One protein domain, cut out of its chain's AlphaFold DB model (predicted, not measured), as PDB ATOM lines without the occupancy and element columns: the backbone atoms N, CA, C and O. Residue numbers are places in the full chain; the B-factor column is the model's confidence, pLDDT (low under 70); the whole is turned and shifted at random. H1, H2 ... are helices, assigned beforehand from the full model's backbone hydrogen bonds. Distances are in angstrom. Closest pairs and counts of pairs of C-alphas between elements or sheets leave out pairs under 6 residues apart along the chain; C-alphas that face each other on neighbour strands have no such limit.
ATOM      1  N   ILE A  17     225.072 438.877 501.519       73.44
ATOM      2  CA  ILE A  17     224.458 438.827 500.196       73.44
ATOM      3  C   ILE A  17     225.519 439.199 499.163       73.44
ATOM      4  O   ILE A  17     226.090 440.291 499.199       73.44
ATOM      5  N   SER A  18     225.816 438.281 498.246       78.12
ATOM      6  CA  SER A  18     226.798 438.528 497.184       78.12
ATOM      7  C   SER A  18     226.298 439.564 496.169       78.12
ATOM      8  O   SER A  18     225.094 439.691 495.943       78.12
ATOM      9  N   TRP A  19     227.215 440.273 495.501       73.25
ATOM     10  CA  TRP A  19     226.824 441.172 494.403       73.25
ATOM     11  C   TRP A  19     226.122 440.440 493.257       73.25
ATOM     12  O   TRP A  19     225.215 441.006 492.657       73.25
ATOM     13  N   ASP A  20     226.492 439.183 492.995       71.00
ATOM     14  CA  ASP A  20     225.846 438.345 491.978       71.00
ATOM     15  C   ASP A  20     224.357 438.126 492.300       71.00
ATOM     16  O   ASP A  20     223.495 438.254 491.433       71.00
ATOM     17  N   GLU A  21     224.032 437.885 493.571       70.81
ATOM     18  CA  GLU A  21     222.654 437.704 494.036       70.81
ATOM     19  C   GLU A  21     221.833 438.998 493.952       70.81
ATOM     20  O   GLU A  21     220.660 438.986 493.574       70.81
ATOM     21  N   ILE A  22     222.456 440.143 494.239       70.69
ATOM     22  CA  ILE A  22     221.839 441.459 494.023       70.69
ATOM     23  C   ILE A  22     221.577 441.681 492.530       70.69
ATOM     24  O   ILE A  22     220.503 442.160 492.156       70.69
ATOM     25  N   ASN A  23     222.522 441.292 491.674       68.88
ATOM     26  CA  ASN A  23     222.397 441.382 490.225       68.88
ATOM     27  C   ASN A  23     221.212 440.571 489.696       68.88
ATOM     28  O   ASN A  23     220.431 441.076 488.887       68.88
ATOM     29  N   GLU A  24     221.021 439.348 490.186       67.50
ATOM     30  CA  GLU A  24     219.855 438.537 489.830       67.50
ATOM     31  C   GLU A  24     218.545 439.242 490.213       67.50
ATOM     32  O   GLU A  24     217.628 439.329 489.394       67.50
ATOM     33  N   GLN A  25     218.462 439.842 491.405       65.25
ATOM     34  CA  GLN A  25     217.267 440.579 491.844       65.25
ATOM     35  C   GLN A  25     216.960 441.812 490.974       65.25
ATOM     36  O   GLN A  25     215.790 442.131 490.742       65.25
ATOM     37  N   ILE A  26     217.987 442.499 490.463       64.94
ATOM     38  CA  ILE A  26     217.840 443.600 489.494       64.94
ATOM     39  C   ILE A  26     217.267 443.097 488.171       64.94
ATOM     40  O   ILE A  26     216.314 443.683 487.653       64.94
ATOM     41  N   GLN A  27     217.800 441.999 487.630       58.69
ATOM     42  CA  GLN A  27     217.400 441.494 486.313       58.69
ATOM     43  C   GLN A  27     215.905 441.157 486.226       58.69
ATOM     44  O   GLN A  27     215.291 441.369 485.176       58.69
ATOM     45  N   TYR A  28     215.290 440.719 487.327       57.75
ATOM     46  CA  TYR A  28     213.852 440.440 487.376       57.75
ATOM     47  C   TYR A  28     212.967 441.688 487.548       57.75
ATOM     48  O   TYR A  28     211.744 441.579 487.482       57.75
ATOM     49  N   LYS A  29     213.548 442.891 487.695       59.22
ATOM     50  CA  LYS A  29     212.841 444.188 487.793       59.22
ATOM     51  C   LYS A  29     211.747 444.232 488.868       59.22
ATOM     52  O   LYS A  29     210.830 445.054 488.805       59.22
ATOM     53  N   GLU A  30     211.845 443.383 489.886       63.88
ATOM     54  CA  GLU A  30     210.833 443.266 490.942       63.88
ATOM     55  C   GLU A  30     210.961 444.345 492.021       63.88
ATOM     56  O   GLU A  30     210.172 444.383 492.962       63.88
ATOM     57  N   TRP A  31     211.905 445.277 491.873       65.31
ATOM     58  CA  TRP A  31     212.187 446.340 492.840       65.31
ATOM     59  C   TRP A  31     210.947 447.121 493.259       65.31
ATOM     60  O   TRP A  31     210.761 447.397 494.437       65.31
ATOM     61  N   ARG A  32     210.045 447.418 492.318       58.75
ATOM     62  CA  ARG A  32     208.808 448.155 492.618       58.75
ATOM     63  C   ARG A  32     207.799 447.333 493.424       58.75
ATOM     64  O   ARG A  32     207.012 447.907 494.168       58.75
ATOM     65  N   ALA A  33     207.800 446.012 493.247       63.28
ATOM     66  CA  ALA A  33     206.947 445.094 493.997       63.28
ATOM     67  C   ALA A  33     207.531 444.798 495.387       63.28
ATOM     68  O   ALA A  33     206.785 444.707 496.358       63.28
ATOM     69  N   LYS A  34     208.861 444.694 495.480       64.56
ATOM     70  CA  LYS A  34     209.596 444.365 496.706       64.56
ATOM     71  C   LYS A  34     209.805 445.579 497.621       64.56
ATOM     72  O   LYS A  34     209.721 445.444 498.837       64.56
ATOM     73  N   TYR A  35     209.992 446.768 497.048       66.88
ATOM     74  CA  TYR A  35     210.284 448.013 497.766       66.88
ATOM     75  C   TYR A  35     209.323 449.136 497.335       66.88
ATOM     76  O   TYR A  35     209.697 450.046 496.594       66.88
ATOM     77  N   PRO A  36     208.059 449.116 497.797       64.44
ATOM     78  CA  PRO A  36     207.035 450.078 497.371       64.44
ATOM     79  C   PRO A  36     207.327 451.533 497.778       64.44
ATOM     80  O   PRO A  36     206.751 452.452 497.198       64.44
ATOM     81  N   ASN A  37     208.218 451.743 498.752       63.09
ATOM     82  CA  ASN A  37     208.617 453.064 499.251       63.09
ATOM     83  C   ASN A  37     209.982 453.533 498.715       63.09
ATOM     84  O   ASN A  37     210.460 454.588 499.127       63.09
ATOM     85  N   ALA A  38     210.614 452.751 497.837       65.62
ATOM     86  CA  ALA A  38     211.889 453.102 497.234       65.62
ATOM     87  C   ALA A  38     211.782 454.399 496.425       65.62
ATOM     88  O   ALA A  38     210.869 454.567 495.610       65.62
ATOM     89  N   ASP A  39     212.765 455.285 496.581       68.00
ATOM     90  CA  ASP A  39     212.955 456.369 495.625       68.00
ATOM     91  C   ASP A  39     213.477 455.777 494.308       68.00
ATOM     92  O   ASP A  39     214.660 455.471 494.153       68.00
ATOM     93  N   LEU A  40     212.568 455.600 493.348       68.94
ATOM     94  CA  LEU A  40     212.868 455.016 492.039       68.94
ATOM     95  C   LEU A  40     213.908 455.820 491.244       68.94
ATOM     96  O   LEU A  40     214.480 455.283 490.298       68.94
ATOM     97  N   SER A  41     214.179 457.079 491.612       72.31
ATOM     98  CA  SER A  41     215.268 457.844 490.998       72.31
ATOM     99  C   SER A  41     216.647 457.271 491.348       72.31
ATOM    100  O   SER A  41     217.527 457.241 490.487       72.31
ATOM    101  N   LEU A  42     216.816 456.719 492.556       75.00
ATOM    102  CA  LEU A  42     218.061 456.088 493.002       75.00
ATOM    103  C   LEU A  42     218.265 454.697 492.397       75.00
ATOM    104  O   LEU A  42     219.406 454.302 492.184       75.00
ATOM    105  N   VAL A  43     217.178 453.985 492.072       76.62
ATOM    106  CA  VAL A  43     217.243 452.648 491.452       76.62
ATOM    107  C   VAL A  43     218.016 452.697 490.137       76.62
ATOM    108  O   VAL A  43     218.922 451.901 489.945       76.62
ATOM    109  N   SER A  44     217.732 453.678 489.273       77.25
ATOM    110  CA  SER A  44     218.453 453.810 487.996       77.25
ATOM    111  C   SER A  44     219.963 454.026 488.176       77.25
ATOM    112  O   SER A  44     220.766 453.390 487.504       77.25
ATOM    113  N   ILE A  45     220.356 454.858 489.146       81.88
ATOM    114  CA  ILE A  45     221.766 455.132 489.463       81.88
ATOM    115  C   ILE A  45     222.447 453.874 490.015       81.88
ATOM    116  O   ILE A  45     223.593 453.580 489.678       81.88
ATOM    117  N   PHE A  46     221.742 453.133 490.868       81.38
ATOM    118  CA  PHE A  46     222.216 451.882 491.444       81.38
ATOM    119  C   PHE A  46     222.441 450.801 490.376       81.38
ATOM    120  O   PHE A  46     223.507 450.184 490.353       81.38
ATOM    121  N   GLU A  47     221.487 450.620 489.455       79.62
ATOM    122  CA  GLU A  47     221.605 449.693 488.322       79.62
ATOM    123  C   GLU A  47     222.808 450.041 487.431       79.62
ATOM    124  O   GLU A  47     223.624 449.169 487.117       79.62
ATOM    125  N   ASP A  48     222.972 451.322 487.083       83.12
ATOM    126  CA  ASP A  48     224.080 451.797 486.250       83.12
ATOM    127  C   ASP A  48     225.448 451.575 486.921       83.12
ATOM    128  O   ASP A  48     226.419 451.176 486.262       83.12
ATOM    129  N   LEU A  49     225.542 451.804 488.236       84.69
ATOM    130  CA  LEU A  49     226.774 451.608 489.004       84.69
ATOM    131  C   LEU A  49     227.185 450.140 489.070       84.69
ATOM    132  O   LEU A  49     228.356 449.835 488.829       84.69
ATOM    133  N   ILE A  50     226.247 449.235 489.357       81.88
ATOM    134  CA  ILE A  50     226.561 447.804 489.401       81.88
ATOM    135  C   ILE A  50     226.941 447.302 488.012       81.88
ATOM    136  O   ILE A  50     227.976 446.651 487.872       81.88
ATOM    137  N   CYS A  51     226.186 447.673 486.976       81.44
ATOM    138  CA  CYS A  51     226.494 447.272 485.605       81.44
ATOM    139  C   CYS A  51     227.897 447.741 485.180       81.44
ATOM    140  O   CYS A  51     228.658 446.995 484.561       81.44
ATOM    141  N   THR A  52     228.281 448.963 485.560       84.44
ATOM    142  CA  THR A  52     229.620 449.503 485.292       84.44
ATOM    143  C   THR A  52     230.706 448.754 486.070       84.44
ATOM    144  O   THR A  52     231.758 448.433 485.509       84.44
ATOM    145  N   ALA A  53     230.475 448.465 487.353       79.88
ATOM    146  CA  ALA A  53     231.426 447.752 488.204       79.88
ATOM    147  C   ALA A  53     231.656 446.307 487.739       79.88
ATOM    148  O   ALA A  53     232.804 445.854 487.700       79.88
ATOM    149  N   GLU A  54     230.592 445.625 487.319       80.81
ATOM    150  CA  GLU A  54     230.636 444.281 486.746       80.81
ATOM    151  C   GLU A  54     231.407 444.268 485.423       80.81
ATOM    152  O   GLU A  54     232.380 443.525 485.286       80.81
ATOM    153  N   GLN A  55     231.051 445.139 484.471       81.88
ATOM    154  CA  GLN A  55     231.758 445.233 483.190       81.88
ATOM    155  C   GLN A  55     233.251 445.519 483.390       81.88
ATOM    156  O   GLN A  55     234.106 444.885 482.765       81.88
ATOM    157  N   TYR A  56     233.589 446.439 484.296       81.50
ATOM    158  CA  TYR A  56     234.979 446.732 484.629       81.50
ATOM    159  C   TYR A  56     235.707 445.496 485.172       81.50
ATOM    160  O   TYR A  56     236.838 445.215 484.757       81.50
ATOM    161  N   HIS A  57     235.067 444.730 486.057       78.50
ATOM    162  CA  HIS A  57     235.633 443.497 486.585       78.50
ATOM    163  C   HIS A  57     235.834 442.440 485.498       78.50
ATOM    164  O   HIS A  57     236.934 441.901 485.382       78.50
ATOM    165  N   MET A  58     234.841 442.216 484.638       77.50
ATOM    166  CA  MET A  58     234.944 441.271 483.523       77.50
ATOM    167  C   MET A  58     236.096 441.611 482.571       77.50
ATOM    168  O   MET A  58     236.805 440.720 482.106       77.50
ATOM    169  N   HIS A  59     236.309 442.899 482.288       82.81
ATOM    170  CA  HIS A  59     237.340 443.336 481.349       82.81
ATOM    171  C   HIS A  59     238.746 443.419 481.949       82.81
ATOM    172  O   HIS A  59     239.727 443.291 481.216       82.81
ATOM    173  N   THR A  60     238.875 443.656 483.256       82.50
ATOM    174  CA  THR A  60     240.176 443.950 483.886       82.50
ATOM    175  C   THR A  60     240.609 442.940 484.945       82.50
ATOM    176  O   THR A  60     241.770 442.956 485.359       82.50
ATOM    177  N   GLY A  61     239.690 442.094 485.419       80.00
ATOM    178  CA  GLY A  61     239.859 441.232 486.588       80.00
ATOM    179  C   GLY A  61     239.960 441.992 487.917       80.00
ATOM    180  O   GLY A  61     240.340 441.403 488.926       80.00
ATOM    181  N   LYS A  62     239.683 443.305 487.941       77.12
ATOM    182  CA  LYS A  62     239.804 444.168 489.128       77.12
ATOM    183  C   LYS A  62     238.447 444.691 489.573       77.12
ATOM    184  O   LYS A  62     237.548 444.870 488.767       77.12
ATOM    185  N   HIS A  63     238.318 444.990 490.857       79.38
ATOM    186  CA  HIS A  63     237.118 445.587 491.439       79.38
ATOM    187  C   HIS A  63     237.260 447.115 491.506       79.38
ATOM    188  O   HIS A  63     238.326 447.622 491.873       79.38
ATOM    189  N   LEU A  64     236.209 447.855 491.132       78.25
ATOM    190  CA  LEU A  64     236.122 449.295 491.396       78.25
ATOM    191  C   LEU A  64     235.991 449.545 492.905       78.25
ATOM    192  O   LEU A  64     235.410 448.742 493.619       78.25
ATOM    193  N   GLN A  65     236.486 450.676 493.399       80.50
ATOM    194  CA  GLN A  65     236.382 451.058 494.817       80.50
ATOM    195  C   GLN A  65     235.066 451.804 495.110       80.50
ATOM    196  O   GLN A  65     235.078 452.830 495.774       80.50
ATOM    197  N   VAL A  66     233.949 451.326 494.555       78.50
ATOM    198  CA  VAL A  66     232.612 451.954 494.675       78.50
ATOM    199  C   VAL A  66     231.597 451.058 495.388       78.50
ATOM    200  O   VAL A  66     230.466 451.462 495.615       78.50
ATOM    201  N   TYR A  67     231.984 449.832 495.755       76.69
ATOM    202  CA  TYR A  67     231.080 448.850 496.363       76.69
ATOM    203  C   TYR A  67     230.509 449.302 497.716       76.69
ATOM    204  O   TYR A  67     229.375 448.955 498.038       76.69
ATOM    205  N   GLY A  68     231.240 450.134 498.468       77.50
ATOM    206  CA  GLY A  68     230.710 450.793 499.666       77.50
ATOM    207  C   GLY A  68     229.537 451.722 499.337       77.50
ATOM    208  O   GLY A  68     228.461 451.579 499.910       77.50
ATOM    209  N   ASP A  69     229.712 452.593 498.342       80.38
ATOM    210  CA  ASP A  69     228.685 453.543 497.891       80.38
ATOM    211  C   ASP A  69     227.466 452.817 497.291       80.38
ATOM    212  O   ASP A  69     226.319 453.206 497.512       80.38
ATOM    213  N   ILE A  70     227.705 451.717 496.565       81.12
ATOM    214  CA  ILE A  70     226.651 450.833 496.047       81.12
ATOM    215  C   ILE A  70     225.861 450.208 497.207       81.12
ATOM    216  O   ILE A  70     224.632 450.160 497.151       81.12
ATOM    217  N   GLY A  71     226.532 449.764 498.272       79.94
ATOM    218  CA  GLY A  71     225.879 449.231 499.470       79.94
ATOM    219  C   GLY A  71     225.020 450.273 500.194       79.94
ATOM    220  O   GLY A  71     223.906 449.967 500.620       79.94
ATOM    221  N   GLU A  72     225.487 451.521 500.278       78.75
ATOM    222  CA  GLU A  72     224.701 452.629 500.831       78.75
ATOM    223  C   GLU A  72     223.452 452.930 499.990       78.75
ATOM    224  O   GLU A  72     222.370 453.126 500.548       78.75
ATOM    225  N   LEU A  73     223.577 452.918 498.657       78.69
ATOM    226  CA  LEU A  73     222.441 453.060 497.741       78.69
ATOM    227  C   LEU A  73     221.442 451.915 497.898       78.69
ATOM    228  O   LEU A  73     220.247 452.181 498.013       78.69
ATOM    229  N   TYR A  74     221.916 450.668 497.966       78.44
ATOM    230  CA  TYR A  74     221.061 449.508 498.217       78.44
ATOM    231  C   TYR A  74     220.277 449.695 499.516       78.44
ATOM    232  O   TYR A  74     219.051 449.670 499.493       78.44
ATOM    233  N   GLY A  75     220.962 449.984 500.627       75.94
ATOM    234  CA  GLY A  75     220.318 450.201 501.922       75.94
ATOM    235  C   GLY A  75     219.310 451.353 501.904       75.94
ATOM    236  O   GLY A  75     218.226 451.240 502.477       75.94
ATOM    237  N   ALA A  76     219.622 452.454 501.216       76.81
ATOM    238  CA  ALA A  76     218.699 453.577 501.070       76.81
ATOM    239  C   ALA A  76     217.432 453.193 500.294       76.81
ATOM    240  O   ALA A  76     216.335 453.621 500.662       76.81
ATOM    241  N   ILE A  77     217.564 452.369 499.253       72.62
ATOM    242  CA  ILE A  77     216.437 451.908 498.442       72.62
ATOM    243  C   ILE A  77     215.600 450.861 499.194       72.62
ATOM    244  O   ILE A  77     214.369 450.935 499.164       72.62
ATOM    245  N   THR A  78     216.236 449.904 499.869       71.19
ATOM    246  CA  THR A  78     215.554 448.757 500.487       71.19
ATOM    247  C   THR A  78     214.969 449.068 501.858       71.19
ATOM    248  O   THR A  78     213.839 448.676 502.151       71.19
ATOM    249  N   HIS A  79     215.701 449.821 502.678       69.38
ATOM    250  CA  HIS A  79     215.355 450.098 504.074       69.38
ATOM    251  C   HIS A  79     214.933 451.556 504.311       69.38
ATOM    252  O   HIS A  79     214.567 451.922 505.429       69.38
ATOM    253  N   GLY A  80     214.967 452.415 503.281       60.34
ATOM    254  CA  GLY A  80     214.553 453.822 503.381       60.34
ATOM    255  C   GLY A  80     215.456 454.678 504.279       60.34
ATOM    256  O   GLY A  80     215.057 455.757 504.730       60.34
ATOM    257  N   ILE A  81     216.663 454.198 504.582       61.53
ATOM    258  CA  ILE A  81     217.666 454.918 505.374       61.53
ATOM    259  C   ILE A  81     218.222 456.091 504.564       61.53
ATOM    260  O   ILE A  81     218.488 455.988 503.369       61.53
ATOM    261  N   LYS A  82     218.399 457.245 505.217       56.97
ATOM    262  CA  LYS A  82     219.025 458.406 504.574       56.97
ATOM    263  C   LYS A  82     220.478 458.081 504.240       56.97
ATOM    264  O   LYS A  82     221.245 457.777 505.150       56.97
ATOM    265  N   LEU A  83     220.842 458.255 502.968       55.66
ATOM    266  CA  LEU A  83     222.232 458.291 502.517       55.66
ATOM    267  C   LEU A  83     223.042 459.218 503.432       55.66
ATOM    268  O   LEU A  83     222.604 460.338 503.742       55.66
ATOM    269  N   HIS A  84     224.212 458.761 503.879       51.28
ATOM    270  CA  HIS A  84     225.148 459.642 504.565       51.28
ATOM    271  C   HIS A  84     225.501 460.774 503.590       51.28
ATOM    272  O   HIS A  84     225.772 460.533 502.416       51.28
ATOM    273  N   ARG A  85     225.433 462.040 504.026       40.53
ATOM    274  CA  ARG A  85     225.809 463.159 503.148       40.53
ATOM    275  C   ARG A  85     227.303 463.063 502.837       40.53
ATOM    276  O   ARG A  85     228.105 463.429 503.685       40.53
ATOM    277  N   ASN A  86     227.584 462.592 501.622       42.78
ATOM    278  CA  ASN A  86     228.759 462.716 500.762       42.78
ATOM    279  C   ASN A  86     230.121 462.933 501.431       42.78
ATOM    280  O   ASN A  86     230.354 463.951 502.082       42.78
ATOM    281  N   TYR A  87     231.067 462.069 501.054       35.47
ATOM    282  CA  TYR A  87     232.420 462.443 500.632       35.47
ATOM    283  C   TYR A  87     232.611 463.961 500.480       35.47
ATOM    284  O   TYR A  87     232.280 464.561 499.452       35.47
TER     285      TYR A  87
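Overview. This is residues 17 to 87 of the 115 residues of an uncharacterized protein of Novosphingobium sp. KN65.2 (UniProt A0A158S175). What shape do these atoms make? A helical hairpin forms the core: the long helix H3 runs one way, and H4 folds back beside it at a shallow tilt of 30 degrees. H1 crosses near H3 at a steep tilt without clearly touching it and keeps apart from H4, while the short H2 comes near the beginning of H3. What is it built of? The printed part has 71 residues with four named helices, in the order H1, H2, H3, H4, and no named strand, and the class is all helix. The whole is compact, with a radius of gyration of the C-alphas of 12.3 A and spans of 36 by 31 by 21 A.

Arrangement. Which helix is the longest, and what touches it? H3, residues 40 to 60, touches H4, residues 67 to 79, with 9 pairs of C-alphas within 8 A. Their closest C-alphas are those of Phe 46 and Leu 73, 6.4 A apart. They run opposite ways at a shallow tilt of 30 degrees and form a helical hairpin. How do the earlier helices stand to it? H1, residues 19 to 27, is close to H3 but not clearly touching: the closest C-alphas, of Ile 26 and Glu 47, are 7.3 A apart, and the two run opposite ways at a steep tilt of 52 degrees. H2, residues 31 to 34, is also close to H3 but not clearly touching, with the closest C-alphas, of Arg 32 and Leu 40, 8.0 A apart. H1 and H2 are close but not clearly touching, their closest C-alphas being those of Gln 25 and Trp 31, 7.7 A apart. Which pairs stay apart? H1 and H4 are apart, and H2 and H4 are only just apart, with their closest C-alphas at 8.3 A. What do the backbone N and O atoms show? In H1 and H4 every O i to N i+4 pair is within hydrogen-bond range, and in H3 15 of 17 are. H2, with 4 residues, is too short for such a pair, but its 1 pair of O i and N i+3 is within range.

Along the chain. Where does the longest helix run? H3 has 21 residues and measures 30.6 A from its first to its last C-alpha, from C-alpha 40 at (212.868, 455.016, 492.039) to C-alpha 60 at (240.176, 443.950, 483.886). Where does the helix after it lie? H4 has 13 residues and measures 17.6 A from first to last C-alpha, ending with C-alpha 79 at (215.355, 450.098, 504.074). What comes before H3? H1 begins with C-alpha 19 at (226.824, 441.172, 494.403) and measures 12.4 A over its 9 residues, and H2 measures 5.1 A over its 4 residues.

Size, cuts and confidence. How large is it? The two C-alphas farthest apart, those of Pro 36 and Thr 60, are 36.3 A apart, and the first and last printed C-alphas, of Ile 17 and Tyr 87, are 24.9 A apart. Are there cuts or long links? The printed part has no cut. The links from H1 to H2 and from H2 to H3 are tight, with 3 and 5 residues, and the link from H3 to H4 is short, with 6 residues. Where is the model's confidence low? The mean pLDDT of the printed part is 71.5, and 27 residues are under 70: residues 23 to 40, which include H2, and residues 79 to 87, of which residue 79 belongs to H4.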